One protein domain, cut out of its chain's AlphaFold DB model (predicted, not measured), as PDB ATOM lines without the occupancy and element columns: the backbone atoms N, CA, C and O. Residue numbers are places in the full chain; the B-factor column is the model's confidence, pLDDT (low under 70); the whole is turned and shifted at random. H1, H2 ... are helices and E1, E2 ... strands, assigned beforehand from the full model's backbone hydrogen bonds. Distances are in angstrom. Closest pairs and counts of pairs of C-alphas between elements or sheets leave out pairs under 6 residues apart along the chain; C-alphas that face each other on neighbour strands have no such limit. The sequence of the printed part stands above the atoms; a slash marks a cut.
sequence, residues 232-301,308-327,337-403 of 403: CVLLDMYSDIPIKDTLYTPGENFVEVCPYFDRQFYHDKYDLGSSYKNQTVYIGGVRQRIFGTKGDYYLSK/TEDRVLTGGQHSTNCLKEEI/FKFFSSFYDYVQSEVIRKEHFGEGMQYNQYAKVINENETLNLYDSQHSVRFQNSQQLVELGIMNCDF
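What this domain is: This is residues 232 to 301, 308 to 327 and 337 to 403 of the 403 residues of an uncharacterized protein of Geminocystis sp. NIES-3708 (UniProt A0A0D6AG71). With little regular structure, this domain is mostly loops: E1 and H2 lie near the middle, H3 and H4 cross at one end, and E2-E5 and hairpin E3-E4 make two small antiparallel sheets. The 157 printed residues run E1 H1 E2 E3 E4 H2 H3 H4 E5 H5, mixed class, 59 in named elements. It is compact, radius of gyration of the C-alphas 17.2 A, spanning 47 by 40 by 31 A.

How they stand to each other: E1, residues 232 to 236, pairs with no named strand. E2, 260 to 262, and E5, 384 to 386, are antiparallel; N 261 and O 385 are within hydrogen-bond range, 3.1 A. In the hairpin of E3, 268 to 270, and E4, 281 to 283, N 270 and O 281 are within range, 2.9 A. H4, 361 to 372, touches H2, 285 to 291, with residues 365 to 369 alone; the closest C-alphas, Phe 291 and Gln 365, are 5.9 A apart. H3, 341 to 353, touches H4 about perpendicular, 75 degrees; the closest C-alphas are Val 347 and Ala 367, 5.8 A. H1, 254 to 257, and H5, 390 to 395, touch no helix. Every O i to N i+4 pair is within range in H2 to H5; H1 is too short for one.

Where its parts are: E1 begins at C-alpha 232 (144.078, 155.445, 137.722); H5 ends at C-alpha 395 (131.969, 165.288, 137.715). H3 is 18.8 A long, H4 17.0 A.

The domain as a whole: Across the cuts, C-alphas 301 and 308 are 18.5 A apart, 327 and 337 26.0 A. E1 to H1 and H4 to E5 are long links. Residue 295, residues 350 to 361 and residue 403 have pLDDT under 70.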
ATOM      1  N   CYS A 232     145.113 155.379 136.708       98.19
ATOM      2  CA  CYS A 232     144.078 155.445 137.722       98.19
ATOM      3  C   CYS A 232     144.506 156.273 138.926       98.19
ATOM      4  O   CYS A 232     145.672 156.263 139.325       98.19
ATOM      5  N   VAL A 233     143.522 156.916 139.547       97.88
ATOM      6  CA  VAL A 233     143.612 157.371 140.936       97.88
ATOM      7  C   VAL A 233     143.266 156.205 141.864       97.88
ATOM      8  O   VAL A 233     142.259 155.537 141.669       97.88
ATOM      9  N   LEU A 234     144.073 155.954 142.883       98.06
ATOM     10  CA  LEU A 234     143.772 155.063 143.994       98.06
ATOM     11  C   LEU A 234     142.880 155.827 144.973       98.06
ATOM     12  O   LEU A 234     143.355 156.716 145.682       98.06
ATOM     13  N   LEU A 235     141.588 155.524 144.956       98.31
ATOM     14  CA  LEU A 235     140.583 156.198 145.762       98.31
ATOM     15  C   LEU A 235     140.271 155.343 146.986       98.31
ATOM     16  O   LEU A 235     139.636 154.297 146.882       98.31
ATOM     17  N   ASP A 236     140.745 155.792 148.140       98.38
ATOM     18  CA  ASP A 236     140.499 155.133 149.415       98.38
ATOM     19  C   ASP A 236     139.011 155.212 149.800       98.38
ATOM     20  O   ASP A 236     138.460 156.303 149.969       98.38
ATOM     21  N   MET A 237     138.397 154.045 149.982       98.69
ATOM     22  CA  MET A 237     136.992 153.877 150.343       98.69
ATOM     23  C   MET A 237     136.853 153.493 151.818       98.69
ATOM     24  O   MET A 237     137.632 152.687 152.338       98.69
ATOM     25  N   TYR A 238     135.855 154.042 152.506       98.69
ATOM     26  CA  TYR A 238     135.639 153.820 153.936       98.69
ATOM     27  C   TYR A 238     134.161 153.884 154.346       98.69
ATOM     28  O   TYR A 238     133.294 154.336 153.595       98.69
ATOM     29  N   SER A 239     133.873 153.388 155.550       98.31
ATOM     30  CA  SER A 239     132.541 153.416 156.160       98.31
ATOM     31  C   SER A 239     132.304 154.691 156.979       98.31
ATOM     32  O   SER A 239     133.243 155.432 157.270       98.31
ATOM     33  N   ASP A 240     131.052 154.942 157.362       97.81
ATOM     34  CA  ASP A 240     130.655 156.008 158.293       97.81
ATOM     35  C   ASP A 240     130.602 155.561 159.759       97.81
ATOM     36  O   ASP A 240     130.131 156.306 160.623       97.81
ATOM     37  N   ILE A 241     131.165 154.392 160.060       97.31
ATOM     38  CA  ILE A 241     131.376 153.866 161.411       97.31
ATOM     39  C   ILE A 241     132.879 153.676 161.707       97.31
ATOM     40  O   ILE A 241     133.700 153.716 160.783       97.31
ATOM     41  N   PRO A 242     133.283 153.514 162.983       97.56
ATOM     42  CA  PRO A 242     134.689 153.326 163.338       97.56
ATOM     43  C   PRO A 242     135.324 152.108 162.658       97.56
ATOM     44  O   PRO A 242     134.694 151.059 162.564       97.56
ATOM     45  N   ILE A 243     136.603 152.203 162.268       96.56
ATOM     46  CA  ILE A 243     137.307 151.138 161.516       96.56
ATOM     47  C   ILE A 243     137.208 149.778 162.213       96.56
ATOM     48  O   ILE A 243     136.969 148.769 161.554       96.56
ATOM     49  N   LYS A 244     137.379 149.741 163.540       95.94
ATOM     50  CA  LYS A 244     137.310 148.499 164.326       95.94
ATOM     51  C   LYS A 244     135.939 147.811 164.264       95.94
ATOM     52  O   LYS A 244     135.867 146.601 164.438       95.94
ATOM     53  N   ASP A 245     134.885 148.579 163.995       97.12
ATOM     54  CA  ASP A 245     133.497 148.122 163.949       97.12
ATOM     55  C   ASP A 245     133.032 147.853 162.501       97.12
ATOM     56  O   ASP A 245     131.986 147.240 162.289       97.12
ATOM     57  N   THR A 246     133.819 148.254 161.494       97.25
ATOM     58  CA  THR A 246     133.575 147.988 160.066       97.25
ATOM     59  C   THR A 246     133.897 146.534 159.713       97.25
ATOM     60  O   THR A 246     134.923 146.222 159.099       97.25
ATOM     61  N   LEU A 247     133.029 145.617 160.133       96.81
ATOM     62  CA  LEU A 247     133.129 144.195 159.811       96.81
ATOM     63  C   LEU A 247     132.849 143.952 158.323       96.81
ATOM     64  O   LEU A 247     131.964 144.573 157.741       96.81
ATOM     65  N   TYR A 248     133.582 143.015 157.725       97.12
ATOM     66  CA  TYR A 248     133.372 142.583 156.347       97.12
ATOM     67  C   TYR A 248     133.157 141.070 156.298       97.12
ATOM     68  O   TYR A 248     133.985 140.300 156.799       97.12
ATOM     69  N   THR A 249     132.055 140.645 155.683       96.75
ATOM     70  CA  THR A 249     131.732 139.231 155.492       96.75
ATOM     71  C   THR A 249     132.179 138.778 154.099       96.75
ATOM     72  O   THR A 249     131.881 139.451 153.110       96.75
ATOM     73  N   PRO A 250     132.863 137.625 153.962       96.94
ATOM     74  CA  PRO A 250     133.341 137.160 152.664       96.94
ATOM     75  C   PRO A 250     132.236 137.066 151.603       96.94
ATOM     76  O   PRO A 250     131.249 136.354 151.786       96.94
ATOM     77  N   GLY A 251     132.435 137.747 150.473       96.25
ATOM     78  CA  GLY A 251     131.487 137.780 149.355       96.25
ATOM     79  C   GLY A 251     130.540 138.981 149.360       96.25
ATOM     80  O   GLY A 251     129.851 139.187 148.363       96.25
ATOM     81  N   GLU A 252     130.520 139.787 150.425       97.31
ATOM     82  CA  GLU A 252     129.789 141.054 150.429       97.31
ATOM     83  C   GLU A 252     130.393 142.054 149.441       97.31
ATOM     84  O   GLU A 252     131.595 142.063 149.168       97.31
ATOM     85  N   ASN A 253     129.549 142.940 148.917       97.75
ATOM     86  CA  ASN A 253     130.016 144.022 148.068       97.75
ATOM     87  C   ASN A 253     130.795 145.044 148.904       97.75
ATOM     88  O   ASN A 253     130.232 145.686 149.791       97.75
ATOM     89  N   PHE A 254     132.072 145.245 148.569       98.31
ATOM     90  CA  PHE A 254     132.937 146.201 149.262       98.31
ATOM     91  C   PHE A 254     132.353 147.622 149.329       98.31
ATOM     92  O   PHE A 254     132.506 148.294 150.348       98.31
ATOM     93  N   VAL A 255     131.671 148.075 148.270       98.00
ATOM     94  CA  VAL A 255     131.067 149.414 148.196       98.00
ATOM     95  C   VAL A 255     129.910 149.559 149.180       98.00
ATOM     96  O   VAL A 255     129.720 150.642 149.715       98.00
ATOM     97  N   GLU A 256     129.156 148.495 149.464       97.69
ATOM     98  CA  GLU A 256     128.048 148.572 150.428       97.69
ATOM     99  C   GLU A 256     128.556 148.726 151.866       97.69
ATOM    100  O   GLU A 256     127.943 149.429 152.668       97.69
ATOM    101  N   VAL A 257     129.709 148.124 152.177       98.12
ATOM    102  CA  VAL A 257     130.350 148.211 153.500       98.12
ATOM    103  C   VAL A 257     131.104 149.535 153.676       98.12
ATOM    104  O   VAL A 257     131.012 150.184 154.720       98.12
ATOM    105  N   CYS A 258     131.824 149.962 152.637       98.50
ATOM    106  CA  CYS A 258     132.638 151.175 152.616       98.50
ATOM    107  C   CYS A 258     132.204 152.111 151.470       98.50
ATOM    108  O   CYS A 258     132.910 152.220 150.463       98.50
ATOM    109  N   PRO A 259     131.047 152.790 151.589       98.56
ATOM    110  CA  PRO A 259     130.478 153.561 150.489       98.56
ATOM    111  C   PRO A 259     131.017 154.989 150.387       98.56
ATOM    112  O   PRO A 259     130.613 155.701 149.473       98.56
ATOM    113  N   TYR A 260     131.863 155.463 151.305       98.81
ATOM    114  CA  TYR A 260     132.312 156.857 151.330       98.81
ATOM    115  C   TYR A 260     133.758 157.020 150.867       98.81
ATOM    116  O   TYR A 260     134.589 156.135 151.049       98.81
ATOM    117  N   PHE A 261     134.048 158.187 150.298       98.69
ATOM    118  CA  PHE A 261     135.391 158.642 149.942       98.69
ATOM    119  C   PHE A 261     135.495 160.166 150.105       98.69
ATOM    120  O   PHE A 261     134.480 160.861 150.212       98.69
ATOM    121  N   ASP A 262     136.716 160.706 150.082       98.44
ATOM    122  CA  ASP A 262     136.942 162.154 150.146       98.44
ATOM    123  C   ASP A 262     136.674 162.837 148.800       98.44
ATOM    124  O   ASP A 262     137.327 162.537 147.800       98.44
ATOM    125  N   ARG A 263     135.788 163.844 148.786       96.88
ATOM    126  CA  ARG A 263     135.517 164.686 147.604       96.88
ATOM    127  C   ARG A 263     136.795 165.309 147.047       96.88
ATOM    128  O   ARG A 263     137.012 165.323 145.840       96.88
ATOM    129  N   GLN A 264     137.630 165.840 147.940       95.81
ATOM    130  CA  GLN A 264     138.980 166.286 147.615       95.81
ATOM    131  C   GLN A 264     139.942 165.118 147.833       95.81
ATOM    132  O   GLN A 264     140.461 164.913 148.927       95.81
ATOM    133  N   PHE A 265     140.169 164.346 146.775       95.31
ATOM    134  CA  PHE A 265     140.883 163.073 146.857       95.31
ATOM    135  C   PHE A 265     142.409 163.198 146.991       95.31
ATOM    136  O   PHE A 265     143.068 162.201 147.263       95.31
ATOM    137  N   TYR A 266     142.997 164.388 146.811       96.81
ATOM    138  CA  TYR A 266     144.444 164.614 146.907       96.81
ATOM    139  C   TYR A 266     144.783 165.919 147.639       96.81
ATOM    140  O   TYR A 266     143.971 166.843 147.717       96.81
ATOM    141  N   HIS A 267     146.015 165.994 148.143       96.50
ATOM    142  CA  HIS A 267     146.586 167.201 148.748       96.50
ATOM    143  C   HIS A 267     147.613 167.846 147.816       96.50
ATOM    144  O   HIS A 267     147.549 169.048 147.572       96.50
ATOM    145  N   ASP A 268     148.490 167.032 147.223       95.38
ATOM    146  CA  ASP A 268     149.529 167.488 146.305       95.38
ATOM    147  C   ASP A 268     149.350 166.878 144.909       95.38
ATOM    148  O   ASP A 268     148.975 165.710 144.754       95.38
ATOM    149  N   LYS A 269     149.634 167.686 143.882       95.69
ATOM    150  CA  LYS A 269     149.579 167.303 142.467       95.69
ATOM    151  C   LYS A 269     150.856 167.748 141.767       95.69
ATOM    152  O   LYS A 269     151.216 168.922 141.811       95.69
ATOM    153  N   TYR A 270     151.486 166.823 141.050       94.94
ATOM    154  CA  TYR A 270     152.692 167.078 140.269       94.94
ATOM    155  C   TYR A 270     152.474 166.669 138.816       94.94
ATOM    156  O   TYR A 270     152.404 165.480 138.487       94.94
ATOM    157  N   ASP A 271     152.386 167.656 137.929       92.62
ATOM    158  CA  ASP A 271     152.331 167.405 136.493       92.62
ATOM    159  C   ASP A 271     153.670 166.835 136.012       92.62
ATOM    160  O   ASP A 271     154.738 167.345 136.350       92.62
ATOM    161  N   LEU A 272     153.616 165.734 135.251       90.25
ATOM    162  CA  LEU A 272     154.803 164.952 134.874       90.25
ATOM    163  C   LEU A 272     155.636 164.522 136.101       90.25
ATOM    164  O   LEU A 272     156.866 164.459 136.055       90.25
ATOM    165  N   GLY A 273     154.962 164.228 137.215       88.12
ATOM    166  CA  GLY A 273     155.587 163.847 138.479       88.12
ATOM    167  C   GLY A 273     156.246 162.467 138.469       88.12
ATOM    168  O   GLY A 273     157.152 162.237 139.267       88.12
ATOM    169  N   SER A 274     155.850 161.567 137.559       89.69
ATOM    170  CA  SER A 274     156.348 160.183 137.536       89.69
ATOM    171  C   SER A 274     157.861 160.073 137.329       89.69
ATOM    172  O   SER A 274     158.530 161.005 136.871       89.69
ATOM    173  N   SER A 275     158.403 158.892 137.625       88.31
ATOM    174  CA  SER A 275     159.792 158.508 137.334       88.31
ATOM    175  C   SER A 275     160.159 158.714 135.857       88.31
ATOM    176  O   SER A 275     161.240 159.217 135.557       88.31
ATOM    177  N   TYR A 276     159.227 158.416 134.946       91.19
ATOM    178  CA  TYR A 276     159.384 158.568 133.495       91.19
ATOM    179  C   TYR A 276     158.903 159.922 132.939       91.19
ATOM    180  O   TYR A 276     158.950 160.131 131.730       91.19
ATOM    181  N   LYS A 277     158.466 160.861 133.794       93.25
ATOM    182  CA  LYS A 277     158.054 162.229 133.408       93.25
ATOM    183  C   LYS A 277     156.979 162.281 132.317       93.25
ATOM    184  O   LYS A 277     156.986 163.162 131.462       93.25
ATOM    185  N   ASN A 278     156.033 161.349 132.369       93.12
ATOM    186  CA  ASN A 278     155.010 161.136 131.341       93.12
ATOM    187  C   ASN A 278     153.563 161.177 131.865       93.12
ATOM    188  O   ASN A 278     152.636 161.147 131.062       93.12
ATOM    189  N   GLN A 279     153.352 161.284 133.178       92.81
ATOM    190  CA  GLN A 279     152.022 161.244 133.795       92.81
ATOM    191  C   GLN A 279     151.962 162.106 135.063       92.81
ATOM    192  O   GLN A 279     152.983 162.366 135.710       92.81
ATOM    193  N   THR A 280     150.756 162.548 135.412       93.06
ATOM    194  CA  THR A 280     150.487 163.316 136.632       93.06
ATOM    195  C   THR A 280     150.500 162.408 137.860       93.06
ATOM    196  O   THR A 280     149.979 161.290 137.839       93.06
ATOM    197  N   VAL A 281     151.106 162.898 138.940       94.69
ATOM    198  CA  VAL A 281     151.166 162.206 140.230       94.69
ATOM    199  C   VAL A 281     150.315 162.942 141.254       94.69
ATOM    200  O   VAL A 281     150.491 164.145 141.444       94.69
ATOM    201  N   TYR A 282     149.428 162.204 141.916       96.31
ATOM    202  CA  TYR A 282     148.627 162.661 143.046       96.31
ATOM    203  C   TYR A 282     149.149 162.035 144.341       96.31
ATOM    204  O   TYR A 282     149.483 160.844 144.366       96.31
ATOM    205  N   ILE A 283     149.207 162.833 145.408       95.19
ATOM    206  CA  ILE A 283     149.621 162.397 146.746       95.19
ATOM    207  C   ILE A 283     148.594 162.878 147.781       95.19
ATOM    208  O   ILE A 283     148.051 163.982 147.681       95.19
ATOM    209  N   GLY A 284     148.312 162.032 148.772       95.12
ATOM    210  CA  GLY A 284     147.575 162.396 149.978       95.12
ATOM    211  C   GLY A 284     146.288 161.606 150.192       95.12
ATOM    212  O   GLY A 284     146.331 160.461 150.637       95.12
ATOM    213  N   GLY A 285     145.142 162.245 149.937       95.56
ATOM    214  CA  GLY A 285     143.808 161.688 150.195       95.56
ATOM    215  C   GLY A 285     143.474 161.529 151.678       95.56
ATOM    216  O   GLY A 285     144.107 162.150 152.541       95.56
ATOM    217  N   VAL A 286     142.497 160.667 151.978       96.69
ATOM    218  CA  VAL A 286     142.044 160.406 153.357       96.69
ATOM    219  C   VAL A 286     143.189 159.939 154.248       96.69
ATOM    220  O   VAL A 286     143.252 160.287 155.426       96.69
ATOM    221  N   ARG A 287     144.157 159.212 153.675       94.75
ATOM    222  CA  ARG A 287     145.322 158.746 154.417       94.75
ATOM    223  C   ARG A 287     146.144 159.914 154.971       94.75
ATOM    224  O   ARG A 287     146.511 159.881 156.139       94.75
ATOM    225  N   GLN A 288     146.359 160.974 154.193       95.06
ATOM    226  CA  GLN A 288     147.025 162.183 154.687       95.06
ATOM    227  C   GLN A 288     146.132 163.015 155.614       95.06
ATOM    228  O   GLN A 288     146.623 163.532 156.620       95.06
ATOM    229  N   ARG A 289     144.827 163.117 155.313       95.50
ATOM    230  CA  ARG A 289     143.850 163.846 156.145       95.50
ATOM    231  C   ARG A 289     143.803 163.296 157.572       95.50
ATOM    232  O   ARG A 289     143.759 164.069 158.522       95.50
ATOM    233  N   ILE A 290     143.829 161.971 157.710       95.25
ATOM    234  CA  ILE A 290     143.625 161.283 158.987       95.25
ATOM    235  C   ILE A 290     144.945 160.939 159.679       95.25
ATOM    236  O   ILE A 290     145.081 161.143 160.883       95.25
ATOM    237  N   PHE A 291     145.932 160.428 158.938       91.81
ATOM    238  CA  PHE A 291     147.176 159.914 159.523       91.81
ATOM    239  C   PHE A 291     148.342 160.916 159.480       91.81
ATOM    240  O   PHE A 291     149.431 160.635 159.988       91.81
ATOM    241  N   GLY A 292     148.106 162.113 158.937       90.44
ATOM    242  CA  GLY A 292     149.067 163.211 158.867       90.44
ATOM    243  C   GLY A 292     149.944 163.174 157.616       90.44
ATOM    244  O   GLY A 292     149.741 162.380 156.711       90.44
ATOM    245  N   THR A 293     150.943 164.053 157.544       82.19
ATOM    246  CA  THR A 293     151.739 164.294 156.320       82.19
ATOM    247  C   THR A 293     152.988 163.431 156.184       82.19
ATOM    248  O   THR A 293     153.682 163.501 155.174       82.19
ATOM    249  N   LYS A 294     153.325 162.625 157.194       70.31
ATOM    250  CA  LYS A 294     154.588 161.876 157.232       70.31
ATOM    251  C   LYS A 294     154.512 160.543 156.467       70.31
ATOM    252  O   LYS A 294     155.163 159.585 156.856       70.31
ATOM    253  N   GLY A 295     153.761 160.437 155.379       65.88
ATOM    254  CA  GLY A 295     153.652 159.193 154.615       65.88
ATOM    255  C   GLY A 295     153.737 159.431 153.118       65.88
ATOM    256  O   GLY A 295     153.228 160.427 152.613       65.88
ATOM    257  N   ASP A 296     154.342 158.480 152.413       76.75
ATOM    258  CA  ASP A 296     154.352 158.435 150.952       76.75
ATOM    259  C   ASP A 296     152.984 157.935 150.448       76.75
ATOM    260  O   ASP A 296     152.823 156.802 149.994       76.75
ATOM    261  N   TYR A 297     151.949 158.766 150.600       89.62
ATOM    262  CA  TYR A 297     150.568 158.450 150.220       89.62
ATOM    263  C   TYR A 297     150.342 158.627 148.719       89.62
ATOM    264  O   TYR A 297     149.552 159.468 148.296       89.62
ATOM    265  N   TYR A 298     151.049 157.849 147.902       91.69
ATOM    266  CA  TYR A 298     150.835 157.852 146.459       91.69
ATOM    267  C   TYR A 298     149.406 157.417 146.123       91.69
ATOM    268  O   TYR A 298     148.891 156.423 146.648       91.69
ATOM    269  N   LEU A 299     148.786 158.181 145.225       95.62
ATOM    270  CA  LEU A 299     147.447 157.929 144.707       95.62
ATOM    271  C   LEU A 299     147.456 157.635 143.204       95.62
ATOM    272  O   LEU A 299     146.465 157.159 142.685       95.62
ATOM    273  N   SER A 300     148.540 157.889 142.472       95.56
ATOM    274  CA  SER A 300     148.589 157.564 141.036       95.56
ATOM    275  C   SER A 300     149.039 156.127 140.794       95.56
ATOM    276  O   SER A 300     150.088 155.720 141.295       95.56
ATOM    277  N   LYS A 301     148.282 155.384 139.986       96.25
ATOM    278  CA  LYS A 301     148.539 153.992 139.590       96.25
ATOM    279  C   LYS A 301     148.408 153.834 138.071       96.25
ATOM    280  O   LYS A 301     147.739 154.620 137.402       96.25
ATOM    281  N   THR A 308     154.335 144.305 126.579       95.38
ATOM    282  CA  THR A 308     155.391 143.982 125.620       95.38
ATOM    283  C   THR A 308     156.711 143.883 126.379       95.38
ATOM    284  O   THR A 308     156.852 144.403 127.487       95.38
ATOM    285  N   GLU A 309     157.697 143.204 125.802       92.81
ATOM    286  CA  GLU A 309     158.972 142.920 126.469       92.81
ATOM    287  C   GLU A 309     159.780 144.162 126.869       92.81
ATOM    288  O   GLU A 309     160.653 144.079 127.730       92.81
ATOM    289  N   ASP A 310     159.512 145.317 126.272       92.00
ATOM    290  CA  ASP A 310     160.132 146.594 126.611       92.00
ATOM    291  C   ASP A 310     159.428 147.317 127.773       92.00
ATOM    292  O   ASP A 310     159.979 148.282 128.301       92.00
ATOM    293  N   ARG A 311     158.249 146.859 128.219       93.25
ATOM    294  CA  ARG A 311     157.501 147.481 129.325       93.25
ATOM    295  C   ARG A 311     158.168 147.221 130.666       93.25
ATOM    296  O   ARG A 311     158.615 146.110 130.942       93.25
ATOM    297  N   VAL A 312     158.215 148.239 131.515       91.81
ATOM    298  CA  VAL A 312     158.773 148.134 132.868       91.81
ATOM    299  C   VAL A 312     157.633 148.135 133.874       91.81
ATOM    300  O   VAL A 312     156.892 149.111 133.978       91.81
ATOM    301  N   LEU A 313     157.504 147.035 134.614       90.00
ATOM    302  CA  LEU A 313     156.524 146.884 135.686       90.00
ATOM    303  C   LEU A 313     157.122 147.439 136.980       90.00
ATOM    304  O   LEU A 313     157.908 146.768 137.650       90.00
ATOM    305  N   THR A 314     156.802 148.691 137.302       88.38
ATOM    306  CA  THR A 314     157.308 149.324 138.531       88.38
ATOM    307  C   THR A 314     156.616 148.786 139.777       88.38
ATOM    308  O   THR A 314     155.431 148.463 139.717       88.38
ATOM    309  N   GLY A 315     157.333 148.728 140.905       81.56
ATOM    310  CA  GLY A 315     156.763 148.342 142.197       81.56
ATOM    311  C   GLY A 315     155.497 149.145 142.516       81.56
ATOM    312  O   GLY A 315     155.445 150.354 142.279       81.56
ATOM    313  N   GLY A 316     154.442 148.459 142.965       82.06
ATOM    314  CA  GLY A 316     153.131 149.069 143.226       82.06
ATOM    315  C   GLY A 316     152.397 149.608 141.988       82.06
ATOM    316  O   GLY A 316     151.317 150.171 142.136       82.06
ATOM    317  N   GLN A 317     152.947 149.439 140.778       89.50
ATOM    318  CA  GLN A 317     152.413 149.942 139.505       89.50
ATOM    319  C   GLN A 317     152.140 151.453 139.505       89.50
ATOM    320  O   GLN A 317     151.159 151.917 138.936       89.50
ATOM    321  N   HIS A 318     153.004 152.255 140.128       90.31
ATOM    322  CA  HIS A 318     152.828 153.713 140.160       90.31
ATOM    323  C   HIS A 318     153.226 154.411 138.857       90.31
ATOM    324  O   HIS A 318     152.884 155.576 138.654       90.31
ATOM    325  N   SER A 319     153.960 153.737 137.968       91.56
ATOM    326  CA  SER A 319     154.455 154.329 136.725       91.56
ATOM    327  C   SER A 319     154.669 153.321 135.607       91.56
ATOM    328  O   SER A 319     154.741 152.117 135.829       91.56
ATOM    329  N   THR A 320     154.784 153.842 134.388       93.06
ATOM    330  CA  THR A 320     155.093 153.070 133.187       93.06
ATOM    331  C   THR A 320     156.083 153.830 132.318       93.06
ATOM    332  O   THR A 320     156.095 155.063 132.318       93.06
ATOM    333  N   ASN A 321     156.888 153.103 131.548       94.88
ATOM    334  CA  ASN A 321     157.815 153.665 130.570       94.88
ATOM    335  C   ASN A 321     157.177 153.927 129.191       94.88
ATOM    336  O   ASN A 321     157.906 154.222 128.247       94.88
ATOM    337  N   CYS A 322     155.848 153.807 129.057       94.94
ATOM    338  CA  CYS A 322     155.143 154.151 127.819       94.94
ATOM    339  C   CYS A 322     155.405 155.607 127.408       94.94
ATOM    340  O   CYS A 322     155.557 156.493 128.260       94.94
ATOM    341  N   LEU A 323     155.394 155.867 126.099       94.50
ATOM    342  CA  LEU A 323     155.391 157.240 125.599       94.50
ATOM    343  C   LEU A 323     154.096 157.942 126.029       94.50
ATOM    344  O   LEU A 323     153.057 157.301 126.189       94.50
ATOM    345  N   LYS A 324     154.139 159.264 126.221       93.94
ATOM    346  CA  LYS A 324     152.993 160.028 126.745       93.94
ATOM    347  C   LYS A 324     151.752 159.866 125.860       93.94
ATOM    348  O   LYS A 324     150.644 159.731 126.363       93.94
ATOM    349  N   GLU A 325     151.942 159.843 124.550       94.75
ATOM    350  CA  GLU A 325     150.913 159.650 123.531       94.75
ATOM    351  C   GLU A 325     150.309 158.236 123.515       94.75
ATOM    352  O   GLU A 325     149.169 158.066 123.077       94.75
ATOM    353  N   GLU A 326     151.028 157.232 124.026       96.38
ATOM    354  CA  GLU A 326     150.538 155.856 124.170       96.38
ATOM    355  C   GLU A 326     149.710 155.670 125.449       96.38
ATOM    356  O   GLU A 326     148.990 154.681 125.581       96.38
ATOM    357  N   ILE A 327     149.778 156.606 126.395       96.94
ATOM    358  CA  ILE A 327     148.941 156.592 127.594       96.94
ATOM    359  C   ILE A 327     147.555 157.145 127.226       96.94
ATOM    360  O   ILE A 327     147.420 158.093 126.443       96.94
ATOM    361  N   PHE A 337     139.824 149.295 149.239       97.94
ATOM    362  CA  PHE A 337     139.026 148.865 150.390       97.94
ATOM    363  C   PHE A 337     139.887 148.319 151.528       97.94
ATOM    364  O   PHE A 337     139.804 147.156 151.936       97.94
ATOM    365  N   LYS A 338     140.717 149.206 152.073       93.12
ATOM    366  CA  LYS A 338     141.647 148.875 153.153       93.12
ATOM    367  C   LYS A 338     140.993 148.854 154.535       93.12
ATOM    368  O   LYS A 338     141.376 148.056 155.386       93.12
ATOM    369  N   PHE A 339     140.028 149.739 154.785       95.56
ATOM    370  CA  PHE A 339     139.601 150.128 156.137       95.56
ATOM    371  C   PHE A 339     138.476 149.270 156.738       95.56
ATOM    372  O   PHE A 339     137.511 149.797 157.288       95.56
ATOM    373  N   PHE A 340     138.624 147.946 156.666       95.56
ATOM    374  CA  PHE A 340     137.823 146.998 157.450       95.56
ATOM    375  C   PHE A 340     138.426 146.782 158.847       95.56
ATOM    376  O   PHE A 340     139.592 147.105 159.084       95.56
ATOM    377  N   SER A 341     137.680 146.151 159.754       94.38
ATOM    378  CA  SER A 341     138.153 145.805 161.105       94.38
ATOM    379  C   SER A 341     139.438 144.971 161.096       94.38
ATOM    380  O   SER A 341     140.329 145.194 161.910       94.38
ATOM    381  N   SER A 342     139.624 144.108 160.094       91.06
ATOM    382  CA  SER A 342     140.861 143.334 159.920       91.06
ATOM    383  C   SER A 342     142.114 144.208 159.772       91.06
ATOM    384  O   SER A 342     143.211 143.780 160.120       91.06
ATOM    385  N   PHE A 343     141.982 145.429 159.237       90.62
ATOM    386  CA  PHE A 343     143.098 146.376 159.169       90.62
ATOM    387  C   PHE A 343     143.445 146.934 160.551       90.62
ATOM    388  O   PHE A 343     144.628 147.074 160.856       90.62
ATOM    389  N   TYR A 344     142.443 147.197 161.396       88.69
ATOM    390  CA  TYR A 344     142.670 147.556 162.795       88.69
ATOM    391  C   TYR A 344     143.448 146.441 163.508       88.69
ATOM    392  O   TYR A 344     144.522 146.706 164.047       88.69
ATOM    393  N   ASP A 345     142.980 145.193 163.415       87.00
ATOM    394  CA  ASP A 345     143.634 144.034 164.038       87.00
ATOM    395  C   ASP A 345     145.068 143.836 163.534       87.00
ATOM    396  O   ASP A 345     145.992 143.609 164.321       87.00
ATOM    397  N   TYR A 346     145.274 143.978 162.220       84.88
ATOM    398  CA  TYR A 346     146.596 143.907 161.607       84.88
ATOM    399  C   TYR A 346     147.535 144.964 162.196       84.88
ATOM    400  O   TYR A 346     148.604 144.617 162.702       84.88
ATOM    401  N   VAL A 347     147.121 146.237 162.201       84.56
ATOM    402  CA  VAL A 347     147.929 147.339 162.743       84.56
ATOM    403  C   VAL A 347     148.255 147.112 164.225       84.56
ATOM    404  O   VAL A 347     149.401 147.316 164.620       84.56
ATOM    405  N   GLN A 348     147.302 146.631 165.031       80.56
ATOM    406  CA  GLN A 348     147.545 146.293 166.440       80.56
ATOM    407  C   GLN A 348     148.571 145.160 166.597       80.56
ATOM    408  O   GLN A 348     149.499 145.258 167.404       80.56
ATOM    409  N   SER A 349     148.439 144.092 165.807       75.50
ATOM    410  CA  SER A 349     149.332 142.931 165.879       75.50
ATOM    411  C   SER A 349     150.781 143.265 165.497       75.50
ATOM    412  O   SER A 349     151.720 142.770 166.128       75.50
ATOM    413  N   GLU A 350     150.976 144.161 164.530       67.44
ATOM    414  CA  GLU A 350     152.301 144.568 164.055       67.44
ATOM    415  C   GLU A 350     153.034 145.466 165.070       67.44
ATOM    416  O   GLU A 350     154.247 145.339 165.253       67.44
ATOM    417  N   VAL A 351     152.309 146.298 165.829       62.47
ATOM    418  CA  VAL A 351     152.879 147.100 166.935       62.47
ATOM    419  C   VAL A 351     153.422 146.216 168.059       62.47
ATOM    420  O   VAL A 351     154.441 146.552 168.671       62.47
ATOM    421  N   ILE A 352     152.762 145.088 168.334       56.50
ATOM    422  CA  ILE A 352     153.177 144.121 169.361       56.50
ATOM    423  C   ILE A 352     154.420 143.350 168.905       56.50
ATOM    424  O   ILE A 352     155.306 143.081 169.717       56.50
ATOM    425  N   ARG A 353     154.508 143.017 167.611       53.09
ATOM    426  CA  ARG A 353     155.564 142.147 167.081       53.09
ATOM    427  C   ARG A 353     156.953 142.769 167.039       53.09
ATOM    428  O   ARG A 353     157.885 141.987 167.081       53.09
ATOM    429  N   LYS A 354     157.110 144.101 166.974       53.03
ATOM    430  CA  LYS A 354     158.374 144.893 167.059       53.03
ATOM    431  C   LYS A 354     159.649 144.387 166.329       53.03
ATOM    432  O   LYS A 354     160.667 145.070 166.407       53.03
ATOM    433  N   GLU A 355     159.636 143.271 165.603       38.38
ATOM    434  CA  GLU A 355     160.845 142.564 165.150       38.38
ATOM    435  C   GLU A 355     160.981 142.441 163.628       38.38
ATOM    436  O   GLU A 355     162.056 142.096 163.142       38.38
ATOM    437  N   HIS A 356     159.979 142.829 162.841       38.50
ATOM    438  CA  HIS A 356     160.108 142.873 161.385       38.50
ATOM    439  C   HIS A 356     159.427 144.117 160.828       38.50
ATOM    440  O   HIS A 356     158.237 144.093 160.593       38.50
ATOM    441  N   PHE A 357     160.174 145.212 160.675       40.69
ATOM    442  CA  PHE A 357     160.220 146.035 159.457       40.69
ATOM    443  C   PHE A 357     161.150 147.230 159.715       40.69
ATOM    444  O   PHE A 357     160.790 148.218 160.356       40.69
ATOM    445  N   GLY A 358     162.358 147.169 159.154       36.56
ATOM    446  CA  GLY A 358     162.843 148.362 158.471       36.56
ATOM    447  C   GLY A 358     161.952 148.542 157.241       36.56
ATOM    448  O   GLY A 358     161.721 147.554 156.561       36.56
ATOM    449  N   GLU A 359     161.464 149.763 156.987       40.22
ATOM    450  CA  GLU A 359     160.738 150.194 155.763       40.22
ATOM    451  C   GLU A 359     159.200 150.349 155.810       40.22
ATOM    452  O   GLU A 359     158.486 149.909 154.918       40.22
ATOM    453  N   GLY A 360     158.670 151.133 156.760       55.16
ATOM    454  CA  GLY A 360     157.347 151.738 156.555       55.16
ATOM    455  C   GLY A 360     156.988 152.854 157.533       55.16
ATOM    456  O   GLY A 360     156.231 152.626 158.472       55.16
ATOM    457  N   MET A 361     157.460 154.090 157.307       61.50
ATOM    458  CA  MET A 361     157.037 155.270 158.098       61.50
ATOM    459  C   MET A 361     155.504 155.413 158.189       61.50
ATOM    460  O   MET A 361     154.991 155.930 159.182       61.50
ATOM    461  N   GLN A 362     154.794 154.906 157.179       72.75
ATOM    462  CA  GLN A 362     153.343 154.918 157.052       72.75
ATOM    463  C   GLN A 362     152.613 154.048 158.097       72.75
ATOM    464  O   GLN A 362     151.728 154.552 158.781       72.75
ATOM    465  N   TYR A 363     152.986 152.776 158.289       76.81
ATOM    466  CA  TYR A 363     152.291 151.902 159.255       76.81
ATOM    467  C   TYR A 363     152.490 152.357 160.703       76.81
ATOM    468  O   TYR A 363     151.565 152.275 161.509       76.81
ATOM    469  N   ASN A 364     153.649 152.943 161.016       79.00
ATOM    470  CA  ASN A 364     153.885 153.571 162.317       79.00
ATOM    471  C   ASN A 364     152.937 154.757 162.576       79.00
ATOM    472  O   ASN A 364     152.548 154.992 163.718       79.00
ATOM    473  N   GLN A 365     152.536 155.500 161.535       84.69
ATOM    474  CA  GLN A 365     151.517 156.548 161.666       84.69
ATOM    475  C   GLN A 365     150.123 155.984 161.865       84.69
ATOM    476  O   GLN A 365     149.395 156.493 162.715       84.69
ATOM    477  N   TYR A 366     149.771 154.930 161.130       88.56
ATOM    478  CA  TYR A 366     148.489 154.253 161.312       88.56
ATOM    479  C   TYR A 366     148.340 153.770 162.749       88.56
ATOM    480  O   TYR A 366     147.386 154.145 163.423       88.56
ATOM    481  N   ALA A 367     149.342 153.041 163.244       87.00
ATOM    482  CA  ALA A 367     149.406 152.575 164.620       87.00
ATOM    483  C   ALA A 367     149.262 153.712 165.629       87.00
ATOM    484  O   ALA A 367     148.464 153.612 166.556       87.00
ATOM    485  N   LYS A 368     150.006 154.808 165.441       88.44
ATOM    486  CA  LYS A 368     149.944 155.954 166.346       88.44
ATOM    487  C   LYS A 368     148.519 156.503 166.460       88.44
ATOM    488  O   LYS A 368     148.006 156.604 167.568       88.44
ATOM    489  N   VAL A 369     147.889 156.839 165.336       91.19
ATOM    490  CA  VAL A 369     146.559 157.469 165.342       91.19
ATOM    491  C   VAL A 369     145.486 156.500 165.833       91.19
ATOM    492  O   VAL A 369     144.621 156.897 166.606       91.19
ATOM    493  N   ILE A 370     145.557 155.228 165.437       90.94
ATOM    494  CA  ILE A 370     144.600 154.204 165.873       90.94
ATOM    495  C   ILE A 370     144.705 153.951 167.386       90.94
ATOM    496  O   ILE A 370     143.683 153.810 168.051       90.94
ATOM    497  N   ASN A 371     145.917 153.941 167.951       87.88
ATOM    498  CA  ASN A 371     146.123 153.755 169.392       87.88
ATOM    499  C   ASN A 371     145.700 154.977 170.217       87.88
ATOM    500  O   ASN A 371     145.293 154.833 171.365       87.88
ATOM    501  N   GLU A 372     145.805 156.180 169.649       91.12
ATOM    502  CA  GLU A 372     145.339 157.419 170.284       91.12
ATOM    503  C   GLU A 372     143.808 157.583 170.183       91.12
ATOM    504  O   GLU A 372     143.223 158.335 170.963       91.12
ATOM    505  N   ASN A 373     143.149 156.879 169.254       90.69
ATOM    506  CA  ASN A 373     141.703 156.939 169.040       90.69
ATOM    507  C   ASN A 373     141.122 155.571 168.635       90.69
ATOM    508  O   ASN A 373     140.949 155.268 167.456       90.69
ATOM    509  N   GLU A 374     140.732 154.763 169.621       85.50
ATOM    510  CA  GLU A 374     140.114 153.451 169.375       85.50
ATOM    511  C   GLU A 374     138.775 153.526 168.623       85.50
ATOM    512  O   GLU A 374     138.332 152.535 168.050       85.50
ATOM    513  N   THR A 375     138.103 154.677 168.632       93.12
ATOM    514  CA  THR A 375     136.842 154.926 167.913       93.12
ATOM    515  C   THR A 375     137.067 155.699 166.613       93.12
ATOM    516  O   THR A 375     136.181 156.424 166.163       93.12
ATOM    517  N   LEU A 376     138.261 155.586 166.018       95.62
ATOM    518  CA  LEU A 376     138.622 156.301 164.798       95.62
ATOM    519  C   LEU A 376     137.639 155.997 163.664       95.62
ATOM    520  O   LEU A 376     137.582 154.881 163.146       95.62
ATOM    521  N   ASN A 377     136.912 157.034 163.262       95.94
ATOM    522  CA  ASN A 377     136.024 157.053 162.114       95.94
ATOM    523  C   ASN A 377     136.619 157.991 161.055       95.94
ATOM    524  O   ASN A 377     137.056 159.096 161.379       95.94
ATOM    525  N   LEU A 378     136.675 157.532 159.805       97.50
ATOM    526  CA  LEU A 378     137.240 158.296 158.687       97.50
ATOM    527  C   LEU A 378     136.217 159.258 158.070       97.50
ATOM    528  O   LEU A 378     136.595 160.219 157.389       97.50
ATOM    529  N   TYR A 379     134.928 159.017 158.307       98.06
ATOM    530  CA  TYR A 379     133.857 159.853 157.802       98.06
ATOM    531  C   TYR A 379     133.855 161.238 158.445       98.06
ATOM    532  O   TYR A 379     133.929 161.410 159.658       98.06
ATOM    533  N   ASP A 380     133.705 162.235 157.584       97.38
ATOM    534  CA  ASP A 380     133.488 163.625 157.948       97.38
ATOM    535  C   ASP A 380     132.531 164.236 156.929       97.38
ATOM    536  O   ASP A 380     132.852 164.291 155.744       97.38
ATOM    537  N   SER A 381     131.376 164.724 157.382       96.94
ATOM    538  CA  SER A 381     130.342 165.333 156.530       96.94
ATOM    539  C   SER A 381     130.828 166.476 155.622       96.94
ATOM    540  O   SER A 381     130.211 166.735 154.588       96.94
ATOM    541  N   GLN A 382     131.927 167.158 155.964       96.62
ATOM    542  CA  GLN A 382     132.490 168.237 155.145       96.62
ATOM    543  C   GLN A 382     133.300 167.691 153.959       96.62
ATOM    544  O   GLN A 382     133.268 168.251 152.856       96.62
ATOM    545  N   HIS A 383     133.986 166.565 154.162       97.06
ATOM    546  CA  HIS A 383     134.914 165.975 153.194       97.06
ATOM    547  C   HIS A 383     134.322 164.784 152.434       97.06
ATOM    548  O   HIS A 383     134.565 164.635 151.237       97.06
ATOM    549  N   SER A 384     133.526 163.967 153.117       98.50
ATOM    550  CA  SER A 384     133.085 162.652 152.665       98.50
ATOM    551  C   SER A 384     131.868 162.742 151.756       98.50
ATOM    552  O   SER A 384     130.916 163.480 152.016       98.50
ATOM    553  N   VAL A 385     131.888 161.953 150.689       98.19
ATOM    554  CA  VAL A 385     130.789 161.803 149.735       98.19
ATOM    555  C   VAL A 385     130.492 160.323 149.580       98.19
ATOM    556  O   VAL A 385     131.407 159.506 149.511       98.19
ATOM    557  N   ARG A 386     129.204 159.976 149.548       98.62
ATOM    558  CA  ARG A 386     128.769 158.609 149.265       98.62
ATOM    559  C   ARG A 386     128.926 158.331 147.773       98.62
ATOM    560  O   ARG A 386     128.436 159.109 146.951       98.62
ATOM    561  N   PHE A 387     129.576 157.229 147.440       98.62
ATOM    562  CA  PHE A 387     129.721 156.732 146.083       98.62
ATOM    563  C   PHE A 387     128.367 156.390 145.467       98.62
ATOM    564  O   PHE A 387     127.494 155.814 146.117       98.62
ATOM    565  N   GLN A 388     128.198 156.782 144.205       98.00
ATOM    566  CA  GLN A 388     126.974 156.565 143.441       98.00
ATOM    567  C   GLN A 388     127.242 155.804 142.144       98.00
ATOM    568  O   GLN A 388     126.572 154.810 141.879       98.00
ATOM    569  N   ASN A 389     128.168 156.294 141.316       97.75
ATOM    570  CA  ASN A 389     128.462 155.750 139.989       97.75
ATOM    571  C   ASN A 389     129.704 156.421 139.370       97.75
ATOM    572  O   ASN A 389     130.300 157.338 139.937       97.75
ATOM    573  N   SER A 390     130.083 155.974 138.174       97.31
ATOM    574  CA  SER A 390     131.217 156.492 137.405       97.31
ATOM    575  C   SER A 390     131.045 157.950 136.985       97.31
ATOM    576  O   SER A 390     132.019 158.702 137.014       97.31
ATOM    577  N   GLN A 391     129.821 158.376 136.666       97.25
ATOM    578  CA  GLN A 391     129.525 159.751 136.272       97.25
ATOM    579  C   GLN A 391     129.830 160.737 137.410       97.25
ATOM    580  O   GLN A 391     130.486 161.749 137.178       97.25
ATOM    581  N   GLN A 392     129.455 160.397 138.648       98.00
ATOM    582  CA  GLN A 392     129.788 161.183 139.839       98.00
ATOM    583  C   GLN A 392     131.304 161.406 139.964       98.00
ATOM    584  O   GLN A 392     131.756 162.515 140.235       98.00
ATOM    585  N   LEU A 393     132.110 160.362 139.757       98.12
ATOM    586  CA  LEU A 393     133.567 160.465 139.866       98.12
ATOM    587  C   LEU A 393     134.192 161.323 138.752       98.12
ATOM    588  O   LEU A 393     135.200 161.988 138.995       98.12
ATOM    589  N   VAL A 394     133.595 161.339 137.556       97.50
ATOM    590  CA  VAL A 394     133.995 162.246 136.465       97.50
ATOM    591  C   VAL A 394     133.637 163.694 136.808       97.50
ATOM    592  O   VAL A 394     134.479 164.578 136.687       97.50
ATOM    593  N   GLU A 395     132.425 163.946 137.309       97.00
ATOM    594  CA  GLU A 395     131.969 165.288 137.715       97.00
ATOM    595  C   GLU A 395     132.809 165.884 138.851       97.00
ATOM    596  O   GLU A 395     133.044 167.091 138.892       97.00
ATOM    597  N   LEU A 396     133.306 165.033 139.752       96.94
ATOM    598  CA  LEU A 396     134.226 165.419 140.823       96.94
ATOM    599  C   LEU A 396     135.687 165.574 140.360       96.94
ATOM    600  O   LEU A 396     136.535 165.970 141.158       96.94
ATOM    601  N   GLY A 397     136.000 165.263 139.098       96.38
ATOM    602  CA  GLY A 397     137.352 165.353 138.538       96.38
ATOM    603  C   GLY A 397     138.330 164.291 139.055       96.38
ATOM    604  O   GLY A 397     139.542 164.474 138.943       96.38
ATOM    605  N   ILE A 398     137.824 163.196 139.636       97.12
ATOM    606  CA  ILE A 398     138.632 162.042 140.073       97.12
ATOM    607  C   ILE A 398     139.042 161.203 138.861       97.12
ATOM    608  O   ILE A 398     140.181 160.747 138.766       97.12
ATOM    609  N   MET A 399     138.109 161.024 137.924       96.81
ATOM    610  CA  MET A 399     138.340 160.394 136.626       96.81
ATOM    611  C   MET A 399     138.209 161.429 135.513       96.81
ATOM    612  O   MET A 399     137.450 162.387 135.637       96.81
ATOM    613  N   ASN A 400     138.910 161.206 134.407       93.69
ATOM    614  CA  ASN A 400     138.745 161.982 133.188       93.69
ATOM    615  C   ASN A 400     138.005 161.158 132.130       93.69
ATOM    616  O   ASN A 400     138.386 160.019 131.853       93.69
ATOM    617  N   CYS A 401     136.984 161.755 131.518       88.75
ATOM    618  CA  CYS A 401     136.262 161.198 130.381       88.75
ATOM    619  C   CYS A 401     136.447 162.141 129.191       88.75
ATOM    620  O   CYS A 401     135.831 163.199 129.127       88.75
ATOM    621  N   ASP A 402     137.308 161.755 128.255       71.62
ATOM    622  CA  ASP A 402     137.609 162.516 127.038       71.62
ATOM    623  C   ASP A 402     136.577 162.216 125.923       71.62
ATOM    624  O   ASP A 402     136.962 162.051 124.770       71.62
ATOM    625  N   PHE A 403     135.279 162.074 126.242       52.59
ATOM    626  CA  PHE A 403     134.217 161.848 125.241       52.59
ATOM    627  C   PHE A 403     132.873 162.441 125.650       52.59
ATOM    628  O   PHE A 403     132.358 162.041 126.720       52.59
TER     629      PHE A 403